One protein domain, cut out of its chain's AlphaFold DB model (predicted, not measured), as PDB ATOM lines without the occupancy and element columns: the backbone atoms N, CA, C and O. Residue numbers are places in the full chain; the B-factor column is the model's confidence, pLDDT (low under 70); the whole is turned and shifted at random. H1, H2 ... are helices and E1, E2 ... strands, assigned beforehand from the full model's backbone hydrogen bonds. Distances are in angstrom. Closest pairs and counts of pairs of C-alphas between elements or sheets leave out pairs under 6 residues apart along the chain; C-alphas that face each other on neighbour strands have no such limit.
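This is residues 68 to 129 of the 298 residues of the protein "Putative aspartyl aminopeptidase" of Dendrobium catenatum (UniProt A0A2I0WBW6). A two-stranded hairpin, E1 and E2, has the helix H2 packed on it; a second helix, H1, packs on H2 at the end of the domain away from the hairpin, and beyond E1 a long loop, within residues 95 to 112, makes the opposite end. The outline is only just flat, with spans of 35 by 24 by 13 A. The printed part has 62 residues with two named helices and two named strands, in the order H1, H2, E1, E2 along the chain; the sheet has the order E1 - E2 and is antiparallel. The class is mixed, helices and strands, and the whole is only just compact, close to loose, with a radius of gyration of the C-alphas of 12.7 A.

The strands E1, residues 113 to 118, and E2, residues 122 to 127, are antiparallel neighbours and form a hairpin, with 167 degrees between their directions. N 114 and O 126 are 2.9 A apart and N 124 and O 116 are 3.0 A apart, both within hydrogen-bond range. The C-alphas of Phe 115 and Ala 125, which face each other, are 4.1 A apart. Residues 98 to 99 pair with residues 114 to 115 of E1, parallel, in a stretch too short to be named. The closest C-alphas of H2, residues 81 to 94, and E2 are those of Thr 85 and Leu 123, 6.1 A apart. To E1 the closest pair is Thr 85 and Thr 117, with C-alphas 7.7 A apart. H1, residues 68 to 77, touches H2, which meets it with residues 83 to 87 alone; their closest C-alphas, of Glu 77 and His 83, are 6.5 A apart. The two helices run opposite ways at a steep tilt of 55 degrees. H1 is apart from E1 and from E2. In H1 and H2 every O i to N i+4 pair is within hydrogen-bond range.

E1 is 17.6 A long from first to last C-alpha and begins at C-alpha 113, (47.555, -24.647, -14.724). E2 is 17.3 A long and ends at C-alpha 127, (45.488, -24.834, -18.501). H2 is 20.0 A long, and H1, 14.4 A long, begins at C-alpha 68, (23.957, -17.920, -8.230).

The two C-alphas farthest apart are those of Val 68 and Asp 105, 38.4 A. The link from H2 to E1, 18 residues, is long; those from H1 to H2 and from E1 to E2, 3 residues each, are tight. The printed part has no cut. Its mean pLDDT is 96.9, and no printed residue is under 70.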
ATOM      1  N   VAL A  68      24.478 -19.248  -8.568       94.75
ATOM      2  CA  VAL A  68      23.957 -17.920  -8.230       94.75
ATOM      3  C   VAL A  68      24.650 -17.370  -6.987       94.75
ATOM      4  O   VAL A  68      25.122 -16.239  -7.034       94.75
ATOM      5  N   ASP A  69      24.791 -18.165  -5.925       93.19
ATOM      6  CA  ASP A  69      25.487 -17.734  -4.703       93.19
ATOM      7  C   ASP A  69      26.949 -17.387  -5.001       93.19
ATOM      8  O   ASP A  69      27.419 -16.309  -4.648       93.19
ATOM      9  N   GLY A  70      27.639 -18.240  -5.768       93.12
ATOM     10  CA  GLY A  70      29.018 -17.976  -6.185       93.12
ATOM     11  C   GLY A  70      29.163 -16.711  -7.041       93.12
ATOM     12  O   GLY A  70      30.154 -15.988  -6.917       93.12
ATOM     13  N   LEU A  71      28.173 -16.405  -7.886       93.75
ATOM     14  CA  LEU A  71      28.139 -15.154  -8.643       93.75
ATOM     15  C   LEU A  71      27.929 -13.948  -7.720       93.75
ATOM     16  O   LEU A  71      28.622 -12.944  -7.876       93.75
ATOM     17  N   LEU A  72      26.994 -14.028  -6.772       93.00
ATOM     18  CA  LEU A  72      26.734 -12.949  -5.818       93.00
ATOM     19  C   LEU A  72      27.966 -12.670  -4.951       93.00
ATOM     20  O   LEU A  72      28.346 -11.510  -4.803       93.00
ATOM     21  N   ASP A  73      28.637 -13.710  -4.464       92.75
ATOM     22  CA  ASP A  73      29.888 -13.587  -3.712       92.75
ATOM     23  C   ASP A  73      30.981 -12.914  -4.550       92.75
ATOM     24  O   ASP A  73      31.626 -11.964  -4.095       92.75
ATOM     25  N   PHE A  74      31.140 -13.334  -5.810       94.75
ATOM     26  CA  PHE A  74      32.094 -12.708  -6.723       94.75
ATOM     27  C   PHE A  74      31.786 -11.219  -6.922       94.75
ATOM     28  O   PHE A  74      32.691 -10.387  -6.835       94.75
ATOM     29  N   LEU A  75      30.524 -10.855  -7.162       92.75
ATOM     30  CA  LEU A  75      30.108  -9.464  -7.367       92.75
ATOM     31  C   LEU A  75      30.276  -8.611  -6.100       92.75
ATOM     32  O   LEU A  75      30.714  -7.461  -6.190       92.75
ATOM     33  N   ASN A  76      29.990  -9.175  -4.926       91.25
ATOM     34  CA  ASN A  76      30.125  -8.502  -3.634       91.25
ATOM     35  C   ASN A  76      31.581  -8.170  -3.291       91.25
ATOM     36  O   ASN A  76      31.845  -7.147  -2.644       91.25
ATOM     37  N   GLU A  77      32.532  -8.975  -3.764       93.81
ATOM     38  CA  GLU A  77      33.958  -8.689  -3.615       93.81
ATOM     39  C   GLU A  77      34.529  -7.858  -4.771       93.81
ATOM     40  O   GLU A  77      35.444  -7.068  -4.559       93.81
ATOM     41  N   SER A  78      33.925  -7.890  -5.959       95.31
ATOM     42  CA  SER A  78      34.435  -7.254  -7.185       95.31
ATOM     43  C   SER A  78      34.000  -5.796  -7.385       95.31
ATOM     44  O   SER A  78      33.471  -5.420  -8.428       95.31
ATOM     45  N   TRP A  79      34.251  -4.922  -6.407       94.75
ATOM     46  CA  TRP A  79      33.773  -3.524  -6.442       94.75
ATOM     47  C   TRP A  79      34.358  -2.686  -7.587       94.75
ATOM     48  O   TRP A  79      33.705  -1.790  -8.121       94.75
ATOM     49  N   THR A  80      35.576  -2.999  -8.019       96.81
ATOM     50  CA  THR A  80      36.238  -2.378  -9.175       96.81
ATOM     51  C   THR A  80      36.951  -3.437 -10.004       96.81
ATOM     52  O   THR A  80      37.137  -4.559  -9.542       96.81
ATOM     53  N   GLN A  81      37.449  -3.064 -11.184       96.75
ATOM     54  CA  GLN A  81      38.282  -3.938 -12.017       96.75
ATOM     55  C   GLN A  81      39.494  -4.524 -11.268       96.75
ATOM     56  O   GLN A  81      39.935  -5.636 -11.563       96.75
ATOM     57  N   PHE A  82      40.020  -3.797 -10.273       98.25
ATOM     58  CA  PHE A  82      41.123  -4.277  -9.443       98.25
ATOM     59  C   PHE A  82      40.676  -5.371  -8.476       98.25
ATOM     60  O   PHE A  82      41.355  -6.384  -8.325       98.25
ATOM     61  N   HIS A  83      39.507  -5.189  -7.863       97.94
ATOM     62  CA  HIS A  83      38.932  -6.179  -6.966       97.94
ATOM     63  C   HIS A  83      38.454  -7.422  -7.724       97.94
ATOM     64  O   HIS A  83      38.723  -8.526  -7.278       97.94
ATOM     65  N   ALA A  84      37.862  -7.258  -8.912       97.50
ATOM     66  CA  ALA A  84      37.486  -8.375  -9.782       97.50
ATOM     67  C   ALA A  84      38.691  -9.248 -10.154       97.50
ATOM     68  O   ALA A  84      38.643 -10.474 -10.085       97.50
ATOM     69  N   THR A  85      39.813  -8.609 -10.493       98.25
ATOM     70  CA  THR A  85      41.073  -9.303 -10.784       98.25
ATOM     71  C   THR A  85      41.626 -10.004  -9.543       98.25
ATOM     72  O   THR A  85      42.114 -11.130  -9.640       98.25
ATOM     73  N   ALA A  86      41.559  -9.360  -8.374       98.25
ATOM     74  CA  ALA A  86      42.019  -9.938  -7.114       98.25
ATOM     75  C   ALA A  86      41.170 -11.139  -6.678       98.25
ATOM     76  O   ALA A  86      41.729 -12.150  -6.254       98.25
ATOM     77  N   GLU A  87      39.851 -11.060  -6.844       98.06
ATOM     78  CA  GLU A  87      38.929 -12.147  -6.528       98.06
ATOM     79  C   GLU A  87      39.108 -13.324  -7.495       98.06
ATOM     80  O   GLU A  87      39.286 -14.460  -7.058       98.06
ATOM     81  N   ALA A  88      39.214 -13.067  -8.804       98.19
ATOM     82  CA  ALA A  88      39.543 -14.106  -9.783       98.19
ATOM     83  C   ALA A  88      40.895 -14.776  -9.475       98.19
ATOM     84  O   ALA A  88      41.011 -16.002  -9.501       98.19
ATOM     85  N   LYS A  89      41.917 -13.990  -9.107       98.31
ATOM     86  CA  LYS A  89      43.211 -14.505  -8.636       98.31
ATOM     87  C   LYS A  89      43.049 -15.404  -7.406       98.31
ATOM     88  O   LYS A  89      43.651 -16.474  -7.368       98.31
ATOM     89  N   ARG A  90      42.261 -14.989  -6.409       98.31
ATOM     90  CA  ARG A  90      42.009 -15.768  -5.186       98.31
ATOM     91  C   ARG A  90      41.377 -17.119  -5.518       98.31
ATOM     92  O   ARG A  90      41.862 -18.146  -5.041       98.31
ATOM     93  N   GLN A  91      40.353 -17.127  -6.371       97.75
ATOM     94  CA  GLN A  91      39.672 -18.351  -6.796       97.75
ATOM     95  C   GLN A  91      40.587 -19.278  -7.609       97.75
ATOM     96  O   GLN A  91      40.593 -20.484  -7.378       97.75
ATOM     97  N   LEU A  92      41.420 -18.737  -8.504       98.50
ATOM     98  CA  LEU A  92      42.383 -19.528  -9.281       98.50
ATOM     99  C   LEU A  92      43.448 -20.187  -8.399       98.50
ATOM    100  O   LEU A  92      43.761 -21.362  -8.595       98.50
ATOM    101  N   ILE A  93      43.969 -19.467  -7.400       98.44
ATOM    102  CA  ILE A  93      44.898 -20.039  -6.415       98.44
ATOM    103  C   ILE A  93      44.216 -21.173  -5.644       98.44
ATOM    104  O   ILE A  93      44.789 -22.255  -5.532       98.44
ATOM    105  N   ALA A  94      42.984 -20.962  -5.166       97.75
ATOM    106  CA  ALA A  94      42.214 -21.993  -4.470       97.75
ATOM    107  C   ALA A  94      41.937 -23.222  -5.357       97.75
ATOM    108  O   ALA A  94      41.949 -24.351  -4.875       97.75
ATOM    109  N   ALA A  95      41.766 -23.017  -6.665       97.81
ATOM    110  CA  ALA A  95      41.622 -24.086  -7.647       97.81
ATOM    111  C   ALA A  95      42.949 -24.792  -7.995       97.81
ATOM    112  O   ALA A  95      42.934 -25.760  -8.757       97.81
ATOM    113  N   GLY A  96      44.088 -24.342  -7.459       98.12
ATOM    114  CA  GLY A  96      45.413 -24.927  -7.675       98.12
ATOM    115  C   GLY A  96      46.098 -24.476  -8.965       98.12
ATOM    116  O   GLY A  96      46.840 -25.258  -9.562       98.12
ATOM    117  N   PHE A  97      45.824 -23.255  -9.430       98.62
ATOM    118  CA  PHE A  97      46.612 -22.610 -10.480       98.62
ATOM    119  C   PHE A  97      47.861 -21.947  -9.890       98.62
ATOM    120  O   PHE A  97      47.828 -21.341  -8.819       98.62
ATOM    121  N   GLN A  98      48.958 -21.995 -10.641       98.31
ATOM    122  CA  GLN A  98      50.212 -21.343 -10.294       98.31
ATOM    123  C   GLN A  98      50.253 -19.901 -10.821       98.31
ATOM    124  O   GLN A  98      50.059 -19.656 -12.013       98.31
ATOM    125  N   LEU A  99      50.556 -18.946  -9.938       98.25
ATOM    126  CA  LEU A  99      50.819 -17.560 -10.325       98.25
ATOM    127  C   LEU A  99      52.187 -17.456 -11.013       98.25
ATOM    128  O   LEU A  99      53.204 -17.853 -10.444       98.25
ATOM    129  N   LEU A 100      52.210 -16.877 -12.210       98.38
ATOM    130  CA  LEU A 100      53.418 -16.561 -12.961       98.38
ATOM    131  C   LEU A 100      53.789 -15.084 -12.794       98.38
ATOM    132  O   LEU A 100      52.920 -14.208 -12.758       98.38
ATOM    133  N   ASN A 101      55.092 -14.809 -12.734       96.88
ATOM    134  CA  ASN A 101      55.617 -13.458 -12.888       96.88
ATOM    135  C   ASN A 101      55.834 -13.183 -14.377       96.88
ATOM    136  O   ASN A 101      56.597 -13.880 -15.041       96.88
ATOM    137  N   GLU A 102      55.165 -12.159 -14.891       96.19
ATOM    138  CA  GLU A 102      55.215 -11.788 -16.301       96.19
ATOM    139  C   GLU A 102      56.601 -11.343 -16.788       96.19
ATOM    140  O   GLU A 102      56.893 -11.435 -17.975       96.19
ATOM    141  N   SER A 103      57.469 -10.888 -15.884       96.19
ATOM    142  CA  SER A 103      58.837 -10.469 -16.206       96.19
ATOM    143  C   SER A 103      59.871 -11.594 -16.107       96.19
ATOM    144  O   SER A 103      61.055 -11.343 -16.309       96.19
ATOM    145  N   SER A 104      59.459 -12.808 -15.745       96.81
ATOM    146  CA  SER A 104      60.345 -13.967 -15.611       96.81
ATOM    147  C   SER A 104      60.161 -14.939 -16.770       96.81
ATOM    148  O   SER A 104      59.075 -15.024 -17.339       96.81
ATOM    149  N   ASP A 105      61.192 -15.727 -17.067       97.50
ATOM    150  CA  ASP A 105      61.054 -16.868 -17.971       97.50
ATOM    151  C   ASP A 105      60.123 -17.927 -17.365       97.50
ATOM    152  O   ASP A 105      60.140 -18.188 -16.157       97.50
ATOM    153  N   TRP A 106      59.298 -18.547 -18.209       97.56
ATOM    154  CA  TRP A 106      58.312 -19.537 -17.780       97.56
ATOM    155  C   TRP A 106      58.719 -20.943 -18.207       97.56
ATOM    156  O   TRP A 106      58.959 -21.201 -19.383       97.56
ATOM    157  N   ASN A 107      58.705 -21.878 -17.259       95.62
ATOM    158  CA  ASN A 107      58.867 -23.302 -17.541       95.62
ATOM    159  C   ASN A 107      57.513 -24.023 -17.442       95.62
ATOM    160  O   ASN A 107      57.162 -24.570 -16.396       95.62
ATOM    161  N   LEU A 108      56.736 -23.988 -18.524       96.50
ATOM    162  CA  LEU A 108      55.376 -24.531 -18.564       96.50
ATOM    163  C   LEU A 108      55.381 -26.039 -18.843       96.50
ATOM    164  O   LEU A 108      55.954 -26.495 -19.827       96.50
ATOM    165  N   GLN A 109      54.689 -26.802 -18.001       96.69
ATOM    166  CA  GLN A 109      54.530 -28.255 -18.133       96.69
ATOM    167  C   GLN A 109      53.145 -28.647 -18.680       96.69
ATOM    168  O   GLN A 109      52.152 -28.017 -18.289       96.69
ATOM    169  N   PRO A 110      53.041 -29.706 -19.511       97.06
ATOM    170  CA  PRO A 110      51.771 -30.377 -19.797       97.06
ATOM    171  C   PRO A 110      51.052 -30.804 -18.511       97.06
ATOM    172  O   PRO A 110      51.690 -31.236 -17.556       97.06
ATOM    173  N   GLY A 111      49.729 -30.644 -18.468       97.06
ATOM    174  CA  GLY A 111      48.915 -30.831 -17.259       97.06
ATOM    175  C   GLY A 111      48.950 -29.644 -16.283       97.06
ATOM    176  O   GLY A 111      48.163 -29.591 -15.340       97.06
ATOM    177  N   GLY A 112      49.833 -28.664 -16.503       97.94
ATOM    178  CA  GLY A 112      49.963 -27.497 -15.638       97.94
ATOM    179  C   GLY A 112      48.855 -26.461 -15.825       97.94
ATOM    180  O   GLY A 112      48.293 -26.300 -16.911       97.94
ATOM    181  N   ARG A 113      48.564 -25.714 -14.757       98.56
ATOM    182  CA  ARG A 113      47.555 -24.647 -14.724       98.56
ATOM    183  C   ARG A 113      48.195 -23.377 -14.201       98.56
ATOM    184  O   ARG A 113      48.756 -23.379 -13.108       98.56
ATOM    185  N   TYR A 114      48.106 -22.306 -14.974       98.69
ATOM    186  CA  TYR A 114      48.871 -21.094 -14.732       98.69
ATOM    187  C   TYR A 114      48.019 -19.855 -14.942       98.69
ATOM    188  O   TYR A 114      47.052 -19.865 -15.705       98.69
ATOM    189  N   PHE A 115      48.394 -18.768 -14.286       98.69
ATOM    190  CA  PHE A 115      47.813 -17.465 -14.560       98.69
ATOM    191  C   PHE A 115      48.803 -16.351 -14.241       98.69
ATOM    192  O   PHE A 115      49.718 -16.525 -13.439       98.69
ATOM    193  N   PHE A 116      48.601 -15.185 -14.838       98.50
ATOM    194  CA  PHE A 116      49.299 -13.960 -14.466       98.50
ATOM    195  C   PHE A 116      48.336 -12.777 -14.512       98.50
ATOM    196  O   PHE A 116      47.240 -12.852 -15.073       98.50
ATOM    197  N   THR A 117      48.753 -11.672 -13.903       98.00
ATOM    198  CA  THR A 117      47.991 -10.423 -13.890       98.00
ATOM    199  C   THR A 117      48.827  -9.285 -14.439       98.00
ATOM    200  O   THR A 117      50.011  -9.194 -14.119       98.00
ATOM    201  N   ARG A 118      48.192  -8.359 -15.154       97.56
ATOM    202  CA  ARG A 118      48.814  -7.116 -15.621       97.56
ATOM    203  C   ARG A 118      48.059  -5.912 -15.071       97.56
ATOM    204  O   ARG A 118      46.828  -5.883 -15.087       97.56
ATOM    205  N   ASN A 119      48.798  -4.929 -14.550       96.88
ATOM    206  CA  ASN A 119      48.264  -3.699 -13.936       96.88
ATOM    207  C   ASN A 119      47.279  -3.926 -12.761       96.88
ATOM    208  O   ASN A 119      46.563  -3.012 -12.365       96.88
ATOM    209  N   MET A 120      47.206  -5.141 -12.205       96.69
ATOM    210  CA  MET A 120      46.169  -5.565 -11.247       96.69
ATOM    211  C   MET A 120      44.724  -5.465 -11.769       96.69
ATOM    212  O   MET A 120      43.805  -5.635 -10.980       96.69
ATOM    213  N   SER A 121      44.501  -5.179 -13.053       97.12
ATOM    214  CA  SER A 121      43.158  -4.999 -13.633       97.12
ATOM    215  C   SER A 121      42.837  -5.985 -14.753       97.12
ATOM    216  O   SER A 121      41.705  -6.018 -15.227       97.12
ATOM    217  N   CYS A 122      43.830  -6.745 -15.213       97.94
ATOM    218  CA  CYS A 122      43.688  -7.777 -16.226       97.94
ATOM    219  C   CYS A 122      44.291  -9.080 -15.700       97.94
ATOM    220  O   CYS A 122      45.341  -9.061 -15.047       97.94
ATOM    221  N   LEU A 123      43.631 -10.194 -16.005       98.12
ATOM    222  CA  LEU A 123      44.047 -11.538 -15.641       98.12
ATOM    223  C   LEU A 123      43.952 -12.442 -16.865       98.12
ATOM    224  O   LEU A 123      42.944 -12.434 -17.566       98.12
ATOM    225  N   ILE A 124      44.986 -13.249 -17.081       98.44
ATOM    226  CA  ILE A 124      44.976 -14.330 -18.065       98.44
ATOM    227  C   ILE A 124      45.253 -15.624 -17.311       98.44
ATOM    228  O   ILE A 124      46.292 -15.746 -16.665       98.44
ATOM    229  N   ALA A 125      44.324 -16.573 -17.397       98.56
ATOM    230  CA  ALA A 125      44.467 -17.924 -16.865       98.56
ATOM    231  C   ALA A 125      44.420 -18.935 -18.007       98.56
ATOM    232  O   ALA A 125      43.641 -18.781 -18.946       98.56
ATOM    233  N   PHE A 126      45.236 -19.978 -17.919       98.50
ATOM    234  CA  PHE A 126      45.266 -21.044 -18.909       98.50
ATOM    235  C   PHE A 126      45.660 -22.381 -18.277       98.50
ATOM    236  O   PHE A 126      46.412 -22.445 -17.303       98.50
ATOM    237  N   ALA A 127      45.144 -23.463 -18.853       98.31
ATOM    238  CA  ALA A 127      45.488 -24.834 -18.501       98.31
ATOM    239  C   ALA A 127      46.107 -25.517 -19.722       98.31
ATOM    240  O   ALA A 127      45.530 -25.503 -20.810       98.31
ATOM    241  N   VAL A 128      47.289 -26.102 -19.550       98.19
ATOM    242  CA  VAL A 128      47.986 -26.838 -20.602       98.19
ATOM    243  C   VAL A 128      47.514 -28.285 -20.543       98.19
ATOM    244  O   VAL A 128      47.738 -28.969 -19.549       98.19
ATOM    245  N   GLY A 129      46.855 -28.773 -21.594       97.88
ATOM    246  CA  GLY A 129      46.402 -30.165 -21.640       97.88
ATOM    247  C   GLY A 129      47.570 -31.153 -21.553       97.88
ATOM    248  O   GLY A 129      48.643 -30.902 -22.096       97.88
TER     249      GLY A 129